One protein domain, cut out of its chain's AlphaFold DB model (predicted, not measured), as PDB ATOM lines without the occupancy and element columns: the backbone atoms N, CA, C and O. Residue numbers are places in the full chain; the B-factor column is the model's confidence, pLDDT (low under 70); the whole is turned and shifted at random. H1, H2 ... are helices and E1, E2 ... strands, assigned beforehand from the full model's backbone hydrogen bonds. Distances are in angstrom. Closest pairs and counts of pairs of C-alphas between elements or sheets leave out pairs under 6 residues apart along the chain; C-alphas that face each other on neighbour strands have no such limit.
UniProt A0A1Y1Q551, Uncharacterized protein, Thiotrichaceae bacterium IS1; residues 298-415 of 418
ATOM      1  N   SER A 298      84.759 115.335  96.628       87.62
ATOM      2  CA  SER A 298      85.821 114.346  96.841       87.62
ATOM      3  C   SER A 298      85.602 113.102  95.978       87.62
ATOM      4  O   SER A 298      84.457 112.740  95.703       87.62
ATOM      5  N   GLU A 299      86.675 112.390  95.628       90.06
ATOM      6  CA  GLU A 299      86.610 111.155  94.826       90.06
ATOM      7  C   GLU A 299      85.584 110.158  95.386       90.06
ATOM      8  O   GLU A 299      84.725 109.650  94.667       90.06
ATOM      9  N   LYS A 300      85.568 109.969  96.712       90.38
ATOM     10  CA  LYS A 300      84.578 109.118  97.385       90.38
ATOM     11  C   LYS A 300      83.139 109.609  97.180       90.38
ATOM     12  O   LYS A 300      82.227 108.803  97.025       90.38
ATOM     13  N   THR A 301      82.908 110.919  97.203       91.94
ATOM     14  CA  THR A 301      81.575 111.500  96.973       91.94
ATOM     15  C   THR A 301      81.149 111.328  95.516       91.94
ATOM     16  O   THR A 301      80.008 110.944  95.263       91.94
ATOM     17  N   GLN A 302      82.075 111.517  94.571       94.25
ATOM     18  CA  GLN A 302      81.860 111.254  93.148       94.25
ATOM     19  C   GLN A 302      81.482 109.783  92.895       94.25
ATOM     20  O   GLN A 302      80.504 109.508  92.201       94.25
ATOM     21  N   GLU A 303      82.186 108.822  93.503       92.19
ATOM     22  CA  GLU A 303      81.876 107.388  93.389       92.19
ATOM     23  C   GLU A 303      80.494 107.026  93.948       92.19
ATOM     24  O   GLU A 303      79.748 106.239  93.351       92.19
ATOM     25  N   VAL A 304      80.132 107.603  95.094       94.12
ATOM     26  CA  VAL A 304      78.827 107.383  95.726       94.12
ATOM     27  C   VAL A 304      77.717 107.971  94.866       94.12
ATOM     28  O   VAL A 304      76.739 107.275  94.587       94.12
ATOM     29  N   PHE A 305      77.882 109.203  94.379       94.94
ATOM     30  CA  PHE A 305      76.914 109.826  93.481       94.94
ATOM     31  C   PHE A 305      76.762 109.031  92.179       94.94
ATOM     32  O   PHE A 305      75.639 108.734  91.778       94.94
ATOM     33  N   LYS A 306      77.875 108.603  91.565       93.12
ATOM     34  CA  LYS A 306      77.886 107.727  90.379       93.12
ATOM     35  C   LYS A 306      77.082 106.453  90.640       93.12
ATOM     36  O   LYS A 306      76.262 106.061  89.815       93.12
ATOM     37  N   SER A 307      77.246 105.849  91.818       92.00
ATOM     38  CA  SER A 307      76.505 104.644  92.204       92.00
ATOM     39  C   SER A 307      75.001 104.894  92.322       92.00
ATOM     40  O   SER A 307      74.211 104.092  91.819       92.00
ATOM     41  N   VAL A 308      74.593 106.012  92.932       91.94
ATOM     42  CA  VAL A 308      73.178 106.419  93.019       91.94
ATOM     43  C   VAL A 308      72.609 106.708  91.631       91.94
ATOM     44  O   VAL A 308      71.524 106.233  91.317       91.94
ATOM     45  N   ALA A 309      73.340 107.421  90.774       90.94
ATOM     46  CA  ALA A 309      72.914 107.750  89.415       90.94
ATOM     47  C   ALA A 309      72.721 106.500  88.543       90.94
ATOM     48  O   ALA A 309      71.684 106.353  87.903       90.94
ATOM     49  N   LEU A 310      73.677 105.565  88.557       88.38
ATOM     50  CA  LEU A 310      73.565 104.298  87.823       88.38
ATOM     51  C   LEU A 310      72.405 103.443  88.342       88.38
ATOM     52  O   LEU A 310      71.681 102.835  87.557       88.38
ATOM     53  N   THR A 311      72.203 103.416  89.659       87.31
ATOM     54  CA  THR A 311      71.097 102.673  90.272       87.31
ATOM     55  C   THR A 311      69.742 103.309  89.953       87.31
ATOM     56  O   THR A 311      68.790 102.594  89.641       87.31
ATOM     57  N   HIS A 312      69.670 104.644  89.946       86.62
ATOM     58  CA  HIS A 312      68.515 105.401  89.469       86.62
ATOM     59  C   HIS A 312      68.200 105.003  88.030       86.62
ATOM     60  O   HIS A 312      67.120 104.488  87.769       86.62
ATOM     61  N   MET A 313      69.162 105.153  87.119       82.44
ATOM     62  CA  MET A 313      69.015 104.807  85.705       82.44
ATOM     63  C   MET A 313      68.529 103.366  85.506       82.44
ATOM     64  O   MET A 313      67.572 103.145  84.777       82.44
ATOM     65  N   LYS A 314      69.110 102.392  86.218       80.69
ATOM     66  CA  LYS A 314      68.680 100.983  86.169       80.69
ATOM     67  C   LYS A 314      67.266 100.736  86.695       80.69
ATOM     68  O   LYS A 314      66.646  99.765  86.284       80.69
ATOM     69  N   THR A 315      66.779 101.567  87.615       78.19
ATOM     70  CA  THR A 315      65.425 101.438  88.169       78.19
ATOM     71  C   THR A 315      64.382 101.980  87.197       78.19
ATOM     72  O   THR A 315      63.341 101.358  87.023       78.19
ATOM     73  N   VAL A 316      64.650 103.125  86.557       73.69
ATOM     74  CA  VAL A 316      63.661 103.753  85.665       73.69
ATOM     75  C   VAL A 316      63.690 103.157  84.248       73.69
ATOM     76  O   VAL A 316      62.680 103.163  83.552       73.69
ATOM     77  N   TRP A 317      64.813 102.574  83.819       68.50
ATOM     78  CA  TRP A 317      64.943 101.915  82.513       68.50
ATOM     79  C   TRP A 317      64.663 100.410  82.571       68.50
ATOM     80  O   TRP A 317      65.582  99.591  82.581       68.50
ATOM     81  N   ILE A 318      63.376 100.054  82.570       58.12
ATOM     82  CA  ILE A 318      62.912  98.654  82.537       58.12
ATOM     83  C   ILE A 318      62.666  98.167  81.093       58.12
ATOM     84  O   ILE A 318      62.843  96.984  80.807       58.12
ATOM     85  N   GLU A 319      62.314  99.063  80.163       52.62
ATOM     86  CA  GLU A 319      61.765  98.683  78.846       52.62
ATOM     87  C   GLU A 319      62.745  98.785  77.659       52.62
ATOM     88  O   GLU A 319      62.420  98.328  76.564       52.62
ATOM     89  N   GLN A 320      63.957  99.329  77.846       60.16
ATOM     90  CA  GLN A 320      64.977  99.417  76.788       60.16
ATOM     91  C   GLN A 320      66.354  98.911  77.241       60.16
ATOM     92  O   GLN A 320      66.721  99.076  78.407       60.16
ATOM     93  N   PRO A 321      67.148  98.299  76.337       63.31
ATOM     94  CA  PRO A 321      68.479  97.820  76.673       63.31
ATOM     95  C   PRO A 321      69.399  98.993  77.012       63.31
ATOM     96  O   PRO A 321      69.752  99.812  76.163       63.31
ATOM     97  N   LEU A 322      69.820  99.034  78.273       69.38
ATOM     98  CA  LEU A 322      70.845  99.950  78.753       69.38
ATOM     99  C   LEU A 322      72.141  99.794  77.948       69.38
ATOM    100  O   LEU A 322      72.535  98.663  77.627       69.38
ATOM    101  N   PRO A 323      72.869 100.892  77.696       70.25
ATOM    102  CA  PRO A 323      74.107 100.813  76.951       70.25
ATOM    103  C   PRO A 323      75.142  99.987  77.731       70.25
ATOM    104  O   PRO A 323      75.125  99.987  78.969       70.25
ATOM    105  N   PRO A 324      76.074  99.294  77.044       72.88
ATOM    106  CA  PRO A 324      77.039  98.389  77.674       72.88
ATOM    107  C   PRO A 324      77.831  99.014  78.829       72.88
ATOM    108  O   PRO A 324      78.120  98.348  79.821       72.88
ATOM    109  N   TYR A 325      78.148 100.307  78.738       75.56
ATOM    110  CA  TYR A 325      78.899 101.041  79.758       75.56
ATOM    111  C   TYR A 325      78.092 101.355  81.035       75.56
ATOM    112  O   TYR A 325      78.693 101.641  82.065       75.56
ATOM    113  N   ILE A 326      76.757 101.243  81.009       75.00
ATOM    114  CA  ILE A 326      75.874 101.336  82.192       75.00
ATOM    115  C   ILE A 326      75.447  99.937  82.649       75.00
ATOM    116  O   ILE A 326      75.455  99.629  83.844       75.00
ATOM    117  N   SER A 327      75.069  99.067  81.708       76.75
ATOM    118  CA  SER A 327      74.553  97.731  82.020       76.75
ATOM    119  C   SER A 327      75.604  96.831  82.666       76.75
ATOM    120  O   SER A 327      75.256  96.104  83.598       76.75
ATOM    121  N   SER A 328      76.877  96.956  82.269       79.75
ATOM    122  CA  SER A 328      78.008  96.171  82.794       79.75
ATOM    123  C   SER A 328      78.276  96.323  84.296       79.75
ATOM    124  O   SER A 328      78.944  95.473  84.882       79.75
ATOM    125  N   TRP A 329      77.752  97.363  84.948       81.19
ATOM    126  CA  TRP A 329      77.948  97.578  86.381       81.19
ATOM    127  C   TRP A 329      77.072  96.651  87.229       81.19
ATOM    128  O   TRP A 329      75.846  96.693  87.139       81.19
ATOM    129  N   ASP A 330      77.663  95.855  88.120       83.44
ATOM    130  CA  ASP A 330      76.894  94.986  89.020       83.44
ATOM    131  C   ASP A 330      76.089  95.809  90.038       83.44
ATOM    132  O   ASP A 330      76.638  96.541  90.866       83.44
ATOM    133  N   ILE A 331      74.768  95.640  90.013       82.94
ATOM    134  CA  ILE A 331      73.836  96.353  90.886       82.94
ATOM    135  C   ILE A 331      74.083  96.069  92.374       82.94
ATOM    136  O   ILE A 331      73.912  96.955  93.210       82.94
ATOM    137  N   ASN A 332      74.575  94.875  92.715       84.19
ATOM    138  CA  ASN A 332      74.913  94.512  94.090       84.19
ATOM    139  C   ASN A 332      76.160  95.254  94.582       84.19
ATOM    140  O   ASN A 332      76.282  95.569  95.769       84.19
ATOM    141  N   VAL A 333      77.112  95.540  93.688       86.75
ATOM    142  CA  VAL A 333      78.288  96.361  94.006       86.75
ATOM    143  C   VAL A 333      77.855  97.803  94.255       86.75
ATOM    144  O   VAL A 333      78.218  98.365  95.290       86.75
ATOM    145  N   LEU A 334      77.013  98.360  93.378       86.81
ATOM    146  CA  LEU A 334      76.470  99.715  93.531       86.81
ATOM    147  C   LEU A 334      75.699  99.862  94.852       86.81
ATOM    148  O   LEU A 334      75.983 100.762  95.644       86.81
ATOM    149  N   HIS A 335      74.798  98.923  95.151       85.25
ATOM    150  CA  HIS A 335      74.010  98.926  96.383       85.25
ATOM    151  C   HIS A 335      74.884  98.855  97.645       85.25
ATOM    152  O   HIS A 335      74.642  99.566  98.627       85.25
ATOM    153  N   ARG A 336      75.934  98.019  97.635       86.56
ATOM    154  CA  ARG A 336      76.898  97.943  98.744       86.56
ATOM    155  C   ARG A 336      77.651  99.257  98.936       86.56
ATOM    156  O   ARG A 336      77.879  99.635 100.085       86.56
ATOM    157  N   ASN A 337      78.015  99.947  97.854       88.50
ATOM    158  CA  ASN A 337      78.701 101.236  97.938       88.50
ATOM    159  C   ASN A 337      77.801 102.320  98.553       88.50
ATOM    160  O   ASN A 337      78.209 103.010  99.489       88.50
ATOM    161  N   ILE A 338      76.543 102.395  98.102       88.00
ATOM    162  CA  ILE A 338      75.524 103.307  98.649       88.00
ATOM    163  C   ILE A 338      75.330 103.034 100.149       88.00
ATOM    164  O   ILE A 338      75.473 103.932 100.976       88.00
ATOM    165  N   SER A 339      75.106 101.772 100.526       86.50
ATOM    166  CA  SER A 339      74.818 101.379 101.915       86.50
ATOM    167  C   SER A 339      75.947 101.703 102.907       86.50
ATOM    168  O   SER A 339      75.699 101.872 104.100       86.50
ATOM    169  N   ARG A 340      77.200 101.783 102.438       89.12
ATOM    170  CA  ARG A 340      78.384 102.068 103.270       89.12
ATOM    171  C   ARG A 340      78.714 103.559 103.387       89.12
ATOM    172  O   ARG A 340      79.596 103.920 104.164       89.12
ATOM    173  N   SER A 341      78.008 104.423 102.661       89.31
ATOM    174  CA  SER A 341      78.417 105.816 102.438       89.31
ATOM    175  C   SER A 341      77.446 106.838 103.027       89.31
ATOM    176  O   SER A 341      77.110 107.846 102.409       89.31
ATOM    177  N   ASN A 342      77.005 106.590 104.265       87.88
ATOM    178  CA  ASN A 342      76.007 107.414 104.956       87.88
ATOM    179  C   ASN A 342      76.385 108.899 105.064       87.88
ATOM    180  O   ASN A 342      75.500 109.746 104.987       87.88
ATOM    181  N   GLN A 343      77.667 109.220 105.263       88.12
ATOM    182  CA  GLN A 343      78.110 110.612 105.380       88.12
ATOM    183  C   GLN A 343      77.993 111.339 104.035       88.12
ATOM    184  O   GLN A 343      77.320 112.360 103.956       88.12
ATOM    185  N   GLN A 344      78.552 110.755 102.969       91.88
ATOM    186  CA  GLN A 344      78.495 111.312 101.612       91.88
ATOM    187  C   GLN A 344      77.047 111.507 101.150       91.88
ATOM    188  O   GLN A 344      76.712 112.546 100.592       91.88
ATOM    189  N   LEU A 345      76.167 110.539 101.429       91.31
ATOM    190  CA  LEU A 345      74.747 110.633 101.086       91.31
ATOM    191  C   LEU A 345      74.038 111.771 101.825       91.31
ATOM    192  O   LEU A 345      73.254 112.486 101.211       91.31
ATOM    193  N   ARG A 346      74.327 111.980 103.116       89.56
ATOM    194  CA  ARG A 346      73.769 113.112 103.878       89.56
ATOM    195  C   ARG A 346      74.250 114.455 103.338       89.56
ATOM    196  O   ARG A 346      73.476 115.407 103.328       89.56
ATOM    197  N   ASP A 347      75.506 114.543 102.918       87.56
ATOM    198  CA  ASP A 347      76.061 115.782 102.374       87.56
ATOM    199  C   ASP A 347      75.472 116.082 100.986       87.56
ATOM    200  O   ASP A 347      75.012 117.199 100.751       87.56
ATOM    201  N   LEU A 348      75.350 115.070 100.118       91.44
ATOM    202  CA  LEU A 348      74.660 115.176  98.825       91.44
ATOM    203  C   LEU A 348      73.165 115.515  98.981       91.44
ATOM    204  O   LEU A 348      72.628 116.290  98.190       91.44
ATOM    205  N   GLU A 349      72.493 114.966 100.000       91.50
ATOM    206  CA  GLU A 349      71.092 115.268 100.334       91.50
ATOM    207  C   GLU A 349      70.933 116.730 100.759       91.50
ATOM    208  O   GLU A 349      70.094 117.448 100.220       91.50
ATOM    209  N   LYS A 350      71.797 117.217 101.659       86.00
ATOM    210  CA  LYS A 350      71.818 118.633 102.065       86.00
ATOM    211  C   LYS A 350      72.092 119.572 100.889       86.00
ATOM    212  O   LYS A 350      71.511 120.656 100.821       86.00
ATOM    213  N   GLN A 351      72.973 119.172  99.975       86.75
ATOM    214  CA  GLN A 351      73.286 119.931  98.763       86.75
ATOM    215  C   GLN A 351      72.168 119.862  97.707       86.75
ATOM    216  O   GLN A 351      72.167 120.676  96.788       86.75
ATOM    217  N   GLY A 352      71.201 118.946  97.845       88.69
ATOM    218  CA  GLY A 352      70.052 118.823  96.946       88.69
ATOM    219  C   GLY A 352      70.288 117.983  95.695       88.69
ATOM    220  O   GLY A 352      69.548 118.151  94.729       88.69
ATOM    221  N   PHE A 353      71.299 117.110  95.685       91.75
ATOM    222  CA  PHE A 353      71.635 116.263  94.528       91.75
ATOM    223  C   PHE A 353      71.045 114.858  94.614       91.75
ATOM    224  O   PHE A 353      70.833 114.220  93.580       91.75
ATOM    225  N   VAL A 354      70.757 114.383  95.827       92.62
ATOM    226  CA  VAL A 354      70.059 113.118  96.063       92.62
ATOM    227  C   VAL A 354      68.932 113.305  97.074       92.62
ATOM    228  O   VAL A 354      68.991 114.176  97.935       92.62
ATOM    229  N   VAL A 355      67.923 112.448  97.001       91.44
ATOM    230  CA  VAL A 355      66.820 112.387  97.964       91.44
ATOM    231  C   VAL A 355      66.493 110.932  98.269       91.44
ATOM    232  O   VAL A 355      66.667 110.053  97.419       91.44
ATOM    233  N   LYS A 356      66.046 110.660  99.496       89.94
ATOM    234  CA  LYS A 356      65.591 109.322  99.876       89.94
ATOM    235  C   LYS A 356      64.302 108.981  99.149       89.94
ATOM    236  O   LYS A 356      63.332 109.729  99.225       89.94
ATOM    237  N   ASP A 357      64.286 107.821  98.515       87.12
ATOM    238  CA  ASP A 357      63.115 107.300  97.828       87.12
ATOM    239  C   ASP A 357      63.126 105.772  97.889       87.12
ATOM    240  O   ASP A 357      64.026 105.128  97.352       87.12
ATOM    241  N   LYS A 358      62.135 105.193  98.574       84.31
ATOM    242  CA  LYS A 358      62.032 103.740  98.784       84.31
ATOM    243  C   LYS A 358      61.710 102.977  97.500       84.31
ATOM    244  O   LYS A 358      61.909 101.768  97.463       84.31
ATOM    245  N   ASN A 359      61.217 103.666  96.472       80.81
ATOM    246  CA  ASN A 359      60.904 103.057  95.182       80.81
ATOM    247  C   ASN A 359      62.166 102.806  94.348       80.81
ATOM    248  O   ASN A 359      62.123 102.067  93.370       80.81
ATOM    249  N   PHE A 360      63.293 103.404  94.741       77.62
ATOM    250  CA  PHE A 360      64.564 103.255  94.055       77.62
ATOM    251  C   PHE A 360      65.454 102.236  94.751       77.62
ATOM    252  O   PHE A 360      65.541 102.172  95.981       77.62
ATOM    253  N   LEU A 361      66.168 101.451  93.948       70.88
ATOM    254  CA  LEU A 361      67.151 100.508  94.461       70.88
ATOM    255  C   LEU A 361      68.210 101.274  95.279       70.88
ATOM    256  O   LEU A 361      68.736 102.302  94.864       70.88
ATOM    257  N   GLY A 362      68.478 100.811  96.500       73.94
ATOM    258  CA  GLY A 362      69.348 101.522  97.443       73.94
ATOM    259  C   GLY A 362      68.675 102.633  98.255       73.94
ATOM    260  O   GLY A 362      69.355 103.230  99.080       73.94
ATOM    261  N   ASN A 363      67.364 102.863  98.110       87.25
ATOM    262  CA  ASN A 363      66.566 103.867  98.834       87.25
ATOM    263  C   ASN A 363      66.934 105.335  98.551       87.25
ATOM    264  O   ASN A 363      66.592 106.219  99.343       87.25
ATOM    265  N   TRP A 364      67.642 105.604  97.455       90.06
ATOM    266  CA  TRP A 364      68.083 106.942  97.064       90.06
ATOM    267  C   TRP A 364      67.885 107.153  95.571       90.06
ATOM    268  O   TRP A 364      68.150 106.259  94.770       90.06
ATOM    269  N   ARG A 365      67.507 108.372  95.198       90.31
ATOM    270  CA  ARG A 365      67.456 108.813  93.805       90.31
ATOM    271  C   ARG A 365      68.149 110.155  93.639       90.31
ATOM    272  O   ARG A 365      68.160 110.970  94.557       90.31
ATOM    273  N   VAL A 366      68.686 110.398  92.448       91.25
ATOM    274  CA  VAL A 366      69.120 111.734  92.027       91.25
ATOM    275  C   VAL A 366      67.915 112.684  91.996       91.25
ATOM    276  O   VAL A 366      66.870 112.343  91.441       91.25
ATOM    277  N   SER A 367      68.054 113.852  92.623       89.81
ATOM    278  CA  SER A 367      67.042 114.924  92.634       89.81
ATOM    279  C   SER A 367      67.306 116.005  91.587       89.81
ATOM    280  O   SER A 367      66.374 116.683  91.176       89.81
ATOM    281  N   THR A 368      68.554 116.148  91.138       89.88
ATOM    282  CA  THR A 368      68.953 117.068  90.064       89.88
ATOM    283  C   THR A 368      69.078 116.285  88.760       89.88
ATOM    284  O   THR A 368      70.156 115.777  88.442       89.88
ATOM    285  N   GLY A 369      67.975 116.144  88.017       87.12
ATOM    286  CA  GLY A 369      67.895 115.261  86.847       87.12
ATOM    287  C   GLY A 369      68.980 115.509  85.795       87.12
ATOM    288  O   GLY A 369      69.522 114.558  85.237       87.12
ATOM    289  N   VAL A 370      69.396 116.765  85.590       88.88
ATOM    290  CA  VAL A 370      70.421 117.102  84.589       88.88
ATOM    291  C   VAL A 370      71.783 116.446  84.848       88.88
ATOM    292  O   VAL A 370      72.560 116.200  83.924       88.88
ATOM    293  N   PHE A 371      72.071 116.109  86.105       90.31
ATOM    294  CA  PHE A 371      73.312 115.439  86.478       90.31
ATOM    295  C   PHE A 371      73.358 113.979  86.003       90.31
ATOM    296  O   PHE A 371      74.443 113.418  85.864       90.31
ATOM    297  N   LEU A 372      72.207 113.363  85.704       88.19
ATOM    298  CA  LEU A 372      72.161 112.038  85.083       88.19
ATOM    299  C   LEU A 372      72.784 112.074  83.683       88.19
ATOM    300  O   LEU A 372      73.610 111.216  83.381       88.19
ATOM    301  N   PHE A 373      72.487 113.099  82.872       84.69
ATOM    302  CA  PHE A 373      73.118 113.266  81.554       84.69
ATOM    303  C   PHE A 373      74.638 113.437  81.672       84.69
ATOM    304  O   PHE A 373      75.390 112.884  80.874       84.69
ATOM    305  N   TRP A 374      75.102 114.169  82.692       89.00
ATOM    306  CA  TRP A 374      76.532 114.315  82.973       89.00
ATOM    307  C   TRP A 374      77.196 112.974  83.296       89.00
ATOM    308  O   TRP A 374      78.257 112.673  82.757       89.00
ATOM    309  N   VAL A 375      76.564 112.143  84.131       88.94
ATOM    310  CA  VAL A 375      77.091 110.809  84.456       88.94
ATOM    311  C   VAL A 375      77.127 109.909  83.222       88.94
ATOM    312  O   VAL A 375      78.090 109.167  83.065       88.94
ATOM    313  N   VAL A 376      76.133 109.980  82.331       84.75
ATOM    314  CA  VAL A 376      76.156 109.218  81.069       84.75
ATOM    315  C   VAL A 376      77.351 109.611  80.200       84.75
ATOM    316  O   VAL A 376      78.105 108.728  79.800       84.75
ATOM    317  N   ASP A 377      77.569 110.910  79.978       84.25
ATOM    318  CA  ASP A 377      78.715 111.416  79.203       84.25
ATOM    319  C   ASP A 377      80.055 110.995  79.834       84.25
ATOM    320  O   ASP A 377      80.954 110.518  79.145       84.25
ATOM    321  N   LEU A 378      80.162 111.064  81.167       87.56
ATOM    322  CA  LEU A 378      81.344 110.599  81.897       87.56
ATOM    323  C   LEU A 378      81.603 109.094  81.688       87.56
ATOM    324  O   LEU A 378      82.738 108.686  81.452       87.56
ATOM    325  N   MET A 379      80.565 108.256  81.773       84.38
ATOM    326  CA  MET A 379      80.690 106.802  81.591       84.38
ATOM    327  C   MET A 379      81.053 106.418  80.164       84.38
ATOM    328  O   MET A 379      81.825 105.481  79.954       84.38
ATOM    329  N   GLU A 380      80.517 107.133  79.184       80.56
ATOM    330  CA  GLU A 380      80.857 106.918  77.787       80.56
ATOM    331  C   GLU A 380      82.319 107.277  77.492       80.56
ATOM    332  O   GLU A 380      83.008 106.508  76.816       80.56
ATOM    333  N   GLN A 381      82.812 108.392  78.040       82.62
ATOM    334  CA  GLN A 381      84.219 108.787  77.934       82.62
ATOM    335  C   GLN A 381      85.133 107.733  78.576       82.62
ATOM    336  O   GLN A 381      86.010 107.191  77.902       82.62
ATOM    337  N   GLU A 382      84.849 107.330  79.823       82.75
ATOM    338  CA  GLU A 382      85.609 106.284  80.525       82.75
ATOM    339  C   GLU A 382      85.614 104.944  79.758       82.75
ATOM    340  O   GLU A 382      86.610 104.215  79.762       82.75
ATOM    341  N   PHE A 383      84.508 104.584  79.099       77.75
ATOM    342  CA  PHE A 383      84.405 103.356  78.308       77.75
ATOM    343  C   PHE A 383      85.137 103.446  76.962       77.75
ATOM    344  O   PHE A 383      85.765 102.474  76.530       77.75
ATOM    345  N   SER A 384      85.071 104.597  76.294       75.88
ATOM    346  CA  SER A 384      85.762 104.850  75.025       75.88
ATOM    347  C   SER A 384      87.277 104.784  75.213       75.88
ATOM    348  O   SER A 384      87.954 104.053  74.485       75.88
ATOM    349  N   ASP A 385      87.787 105.414  76.274       75.06
ATOM    350  CA  ASP A 385      89.206 105.387  76.644       75.06
ATOM    351  C   ASP A 385      89.705 103.960  76.915       75.06
ATOM    352  O   ASP A 385      90.783 103.567  76.468       75.06
ATOM    353  N   ARG A 386      88.896 103.136  77.596       71.56
ATOM    354  CA  ARG A 386      89.230 101.729  77.885       71.56
ATOM    355  C   ARG A 386      89.147 100.815  76.664       71.56
ATOM    356  O   ARG A 386      89.835  99.799  76.621       71.56
ATOM    357  N   SER A 387      88.276 101.128  75.705       65.81
ATOM    358  CA  SER A 387      88.010 100.277  74.537       65.81
ATOM    359  C   SER A 387      88.806 100.667  73.288       65.81
ATOM    360  O   SER A 387      88.763  99.934  72.297       65.81
ATOM    361  N   GLY A 388      89.526 101.796  73.315       61.06
ATOM    362  CA  GLY A 388      90.329 102.300  72.196       61.06
ATOM    363  C   GLY A 388      89.504 102.707  70.967       61.06
ATOM    364  O   GLY A 388      90.058 102.931  69.892       61.06
ATOM    365  N   LYS A 389      88.173 102.774  71.095       56.88
ATOM    366  CA  LYS A 389      87.255 103.211  70.041       56.88
ATOM    367  C   LYS A 389      86.970 104.695  70.249       56.88
ATOM    368  O   LYS A 389      86.556 105.086  71.332       56.88
ATOM    369  N   GLY A 390      87.192 105.509  69.214       50.94
ATOM    370  CA  GLY A 390      86.879 106.942  69.259       50.94
ATOM    371  C   GLY A 390      85.411 107.185  69.621       50.94
ATOM    372  O   GLY A 390      84.542 106.418  69.194       50.94
ATOM    373  N   SER A 391      85.149 108.237  70.404       45.94
ATOM    374  CA  SER A 391      83.798 108.603  70.831       45.94
ATOM    375  C   SER A 391      82.914 108.827  69.602       45.94
ATOM    376  O   SER A 391      83.140 109.760  68.827       45.94
ATOM    377  N   LYS A 392      81.908 107.979  69.395       49.59
ATOM    378  CA  LYS A 392      80.800 108.331  68.503       49.59
ATOM    379  C   LYS A 392      79.940 109.301  69.293       49.59
ATOM    380  O   LYS A 392      79.544 108.916  70.373       49.59
ATOM    381  N   GLU A 393      79.682 110.517  68.816       52.62
ATOM    382  CA  GLU A 393      78.726 111.421  69.480       52.62
ATOM    383  C   GLU A 393      77.362 110.725  69.642       52.62
ATOM    384  O   GLU A 393      76.811 110.302  68.620       52.62
ATOM    385  N   PRO A 394      76.757 110.643  70.850       51.94
ATOM    386  CA  PRO A 394      75.378 110.173  70.912       51.94
ATOM    387  C   PRO A 394      74.563 110.826  72.035       51.94
ATOM    388  O   PRO A 394      73.624 110.228  72.544       51.94
ATOM    389  N   VAL A 395      74.850 112.070  72.427       47.09
ATOM    390  CA  VAL A 395      74.067 112.736  73.485       47.09
ATOM    391  C   VAL A 395      72.594 112.911  73.067       47.09
ATOM    392  O   VAL A 395      71.708 112.878  73.910       47.09
ATOM    393  N   LYS A 396      72.284 113.022  71.766       46.78
ATOM    394  CA  LYS A 396      70.912 113.299  71.294       46.78
ATOM    395  C   LYS A 396      69.894 112.187  71.579       46.78
ATOM    396  O   LYS A 396      68.796 112.510  72.018       46.78
ATOM    397  N   GLU A 397      70.232 110.918  71.345       49.25
ATOM    398  CA  GLU A 397      69.290 109.799  71.562       49.25
ATOM    399  C   GLU A 397      69.095 109.511  73.062       49.25
ATOM    400  O   GLU A 397      67.968 109.305  73.509       49.25
ATOM    401  N   TRP A 398      70.161 109.611  73.866       55.19
ATOM    402  CA  TRP A 398      70.099 109.417  75.322       55.19
ATOM    403  C   TRP A 398      69.431 110.567  76.058       55.19
ATOM    404  O   TRP A 398      68.734 110.335  77.045       55.19
ATOM    405  N   VAL A 399      69.619 111.803  75.586       49.97
ATOM    406  CA  VAL A 399      68.941 112.951  76.179       49.97
ATOM    407  C   VAL A 399      67.434 112.788  76.033       49.97
ATOM    408  O   VAL A 399      66.727 112.925  77.025       49.97
ATOM    409  N   LEU A 400      66.954 112.396  74.848       49.41
ATOM    410  CA  LEU A 400      65.538 112.099  74.632       49.41
ATOM    411  C   LEU A 400      65.058 110.951  75.527       49.41
ATOM    412  O   LEU A 400      64.055 111.129  76.196       49.41
ATOM    413  N   ALA A 401      65.799 109.847  75.660       51.22
ATOM    414  CA  ALA A 401      65.397 108.729  76.523       51.22
ATOM    415  C   ALA A 401      65.386 109.067  78.030       51.22
ATOM    416  O   ALA A 401      64.507 108.607  78.751       51.22
ATOM    417  N   ILE A 402      66.331 109.871  78.539       53.34
ATOM    418  CA  ILE A 402      66.339 110.326  79.945       53.34
ATOM    419  C   ILE A 402      65.237 111.363  80.188       53.34
ATOM    420  O   ILE A 402      64.663 111.379  81.271       53.34
ATOM    421  N   ILE A 403      64.902 112.201  79.200       52.16
ATOM    422  CA  ILE A 403      63.737 113.096  79.277       52.16
ATOM    423  C   ILE A 403      62.450 112.275  79.231       52.16
ATOM    424  O   ILE A 403      61.580 112.473  80.063       52.16
ATOM    425  N   GLU A 404      62.326 111.315  78.318       49.12
ATOM    426  CA  GLU A 404      61.148 110.455  78.201       49.12
ATOM    427  C   GLU A 404      60.937 109.622  79.457       49.12
ATOM    428  O   GLU A 404      59.809 109.482  79.902       49.12
ATOM    429  N   VAL A 405      61.996 109.125  80.084       47.91
ATOM    430  CA  VAL A 405      61.898 108.279  81.276       47.91
ATOM    431  C   VAL A 405      61.873 109.102  82.571       47.91
ATOM    432  O   VAL A 405      61.187 108.730  83.519       47.91
ATOM    433  N   GLY A 406      62.511 110.272  82.591       45.41
ATOM    434  CA  GLY A 406      62.421 111.266  83.664       45.41
ATOM    435  C   GLY A 406      61.090 112.024  83.700       45.41
ATOM    436  O   GLY A 406      60.655 112.413  84.773       45.41
ATOM    437  N   VAL A 407      60.405 112.180  82.564       42.00
ATOM    438  CA  VAL A 407      59.079 112.816  82.476       42.00
ATOM    439  C   VAL A 407      57.960 111.760  82.481       42.00
ATOM    440  O   VAL A 407      56.985 111.918  83.210       42.00
ATOM    441  N   ALA A 408      58.087 110.636  81.753       36.59
ATOM    442  CA  ALA A 408      57.047 109.593  81.707       36.59
ATOM    443  C   ALA A 408      57.121 108.588  82.873       36.59
ATOM    444  O   ALA A 408      56.080 108.215  83.424       36.59
ATOM    445  N   GLY A 409      58.323 108.197  83.313       38.06
ATOM    446  CA  GLY A 409      58.514 107.305  84.467       38.06
ATOM    447  C   GLY A 409      58.081 107.933  85.797       38.06
ATOM    448  O   GLY A 409      57.722 107.219  86.732       38.06
ATOM    449  N   PHE A 410      58.018 109.267  85.867       42.56
ATOM    450  CA  PHE A 410      57.532 109.996  87.040       42.56
ATOM    451  C   PHE A 410      56.020 110.277  86.990       42.56
ATOM    452  O   PHE A 410      55.378 110.295  88.039       42.56
ATOM    453  N   THR A 411      55.404 110.359  85.801       34.06
ATOM    454  CA  THR A 411      53.931 110.337  85.674       34.06
ATOM    455  C   THR A 411      53.311 108.967  85.980       34.06
ATOM    456  O   THR A 411      52.192 108.901  86.486       34.06
ATOM    457  N   GLN A 412      54.027 107.860  85.750       29.11
ATOM    458  CA  GLN A 412      53.504 106.512  86.018       29.11
ATOM    459  C   GLN A 412      53.542 106.095  87.498       29.11
ATOM    460  O   GLN A 412      52.822 105.171  87.881       29.11
ATOM    461  N   GLY A 413      54.256 106.824  88.364       29.44
ATOM    462  CA  GLY A 413      54.188 106.629  89.819       29.44
ATOM    463  C   GLY A 413      52.810 106.929  90.433       29.44
ATOM    464  O   GLY A 413      52.533 106.499  91.549       29.44
ATOM    465  N   LEU A 414      51.931 107.619  89.697       27.30
ATOM    466  CA  LEU A 414      50.546 107.901  90.093       27.30
ATOM    467  C   LEU A 414      49.506 106.984  89.430       27.30
ATOM    468  O   LEU A 414      48.350 107.007  89.839       27.30
ATOM    469  N   HIS A 415      49.898 106.137  88.470       24.03
ATOM    470  CA  HIS A 415      48.977 105.188  87.825       24.03
ATOM    471  C   HIS A 415      49.080 103.745  88.336       24.03
ATOM    472  O   HIS A 415      48.260 102.918  87.957       24.03
TER     473      HIS A 415
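What this domain is: This is residues 298 to 415 of the 418 residues of an uncharacterized protein of Thiotrichaceae bacterium IS1 (UniProt A0A1Y1Q551). A small hairpin of two strands, E1 and E2, packs with E2 on the core helix H1, and H3, H4 and H5 cross H1 at large angles. H5 and H6 form a helical hairpin, open like a wide V, whose first halves meet and whose link, residues 388 to 394, folds back from the end of H5. The printed part has 118 residues, with named elements in the order H1, H2, H3, H4, E1, E2, H5, H6; the class is mostly helix, and the sheet, E1 - E2, is antiparallel. The whole is compact, with a radius of gyration of the C-alphas of 14.1 A and spans of 37 by 37 by 25 A.

Where its parts are: Look first at E1, residues 354 to 356, and E2, residues 364 to 366, each 7.0 A long. Find C-alpha 299 at (86.610, 111.155, 94.826); from there H1 runs 25.8 A to residue 316. H2 is residues 324 to 327, 5.0 A; H3 is residues 331 to 339, 12.2 A; H4 is residues 342 to 351, 14.2 A. H5 begins at C-alpha 370, (70.421, 117.102, 84.589), and runs 26.3 A to residue 387. H6, the longest helix, runs 29.2 A from residue 395 to C-alpha 414 at (50.546, 107.901, 90.093).

How they stand to each other: In the hairpin of E1 and E2, N 355 and O 365 are 2.9 A apart, within hydrogen-bond range, as are N 365 and O 355 at 2.9 A. The closest C-alphas of E2 and H1 are those of Arg 365 and His 312, 5.6 A apart. H1 is the hub, touching four helices. It touches H3 at a steep tilt of 52 degrees, opposite ways, closest at the C-alphas of Ser 307 and Leu 334, 5.1 A. It touches H4 about perpendicular, at 79 degrees, closest at the C-alphas of Thr 301 and Gln 344, 5.6 A. It touches H5 about perpendicular, at 76 degrees, closest at the C-alphas of Ala 309 and Leu 372, 6.1 A. H1 and H6 only just touch, with 3 pairs of C-alphas within 8 A; the closest are those of Val 316 and Gly 409, 6.4 A. H5 touches H6 with residues 372 to 377 alone, at a steep tilt of 45 degrees, opposite ways; the C-alphas of Phe 373 and Val 399 are closest, 6.8 A. H2 touches H5, closest at the C-alphas of Tyr 325 and Phe 383, 6.1 A. Each O i to N i+4 pair is within hydrogen-bond range in H1, H3, H4 and H5, and 13 of 16 are in H6; H2 is too short for such a pair.

The domain as a whole: The two C-alphas farthest apart are those of Gly 388 and His 415, 44.3 A. The printed part has no cut, and no link is long. Confidence is low, under 70, at residues 317 to 322 and 387 to 415, and the mean pLDDT of H6 is 44.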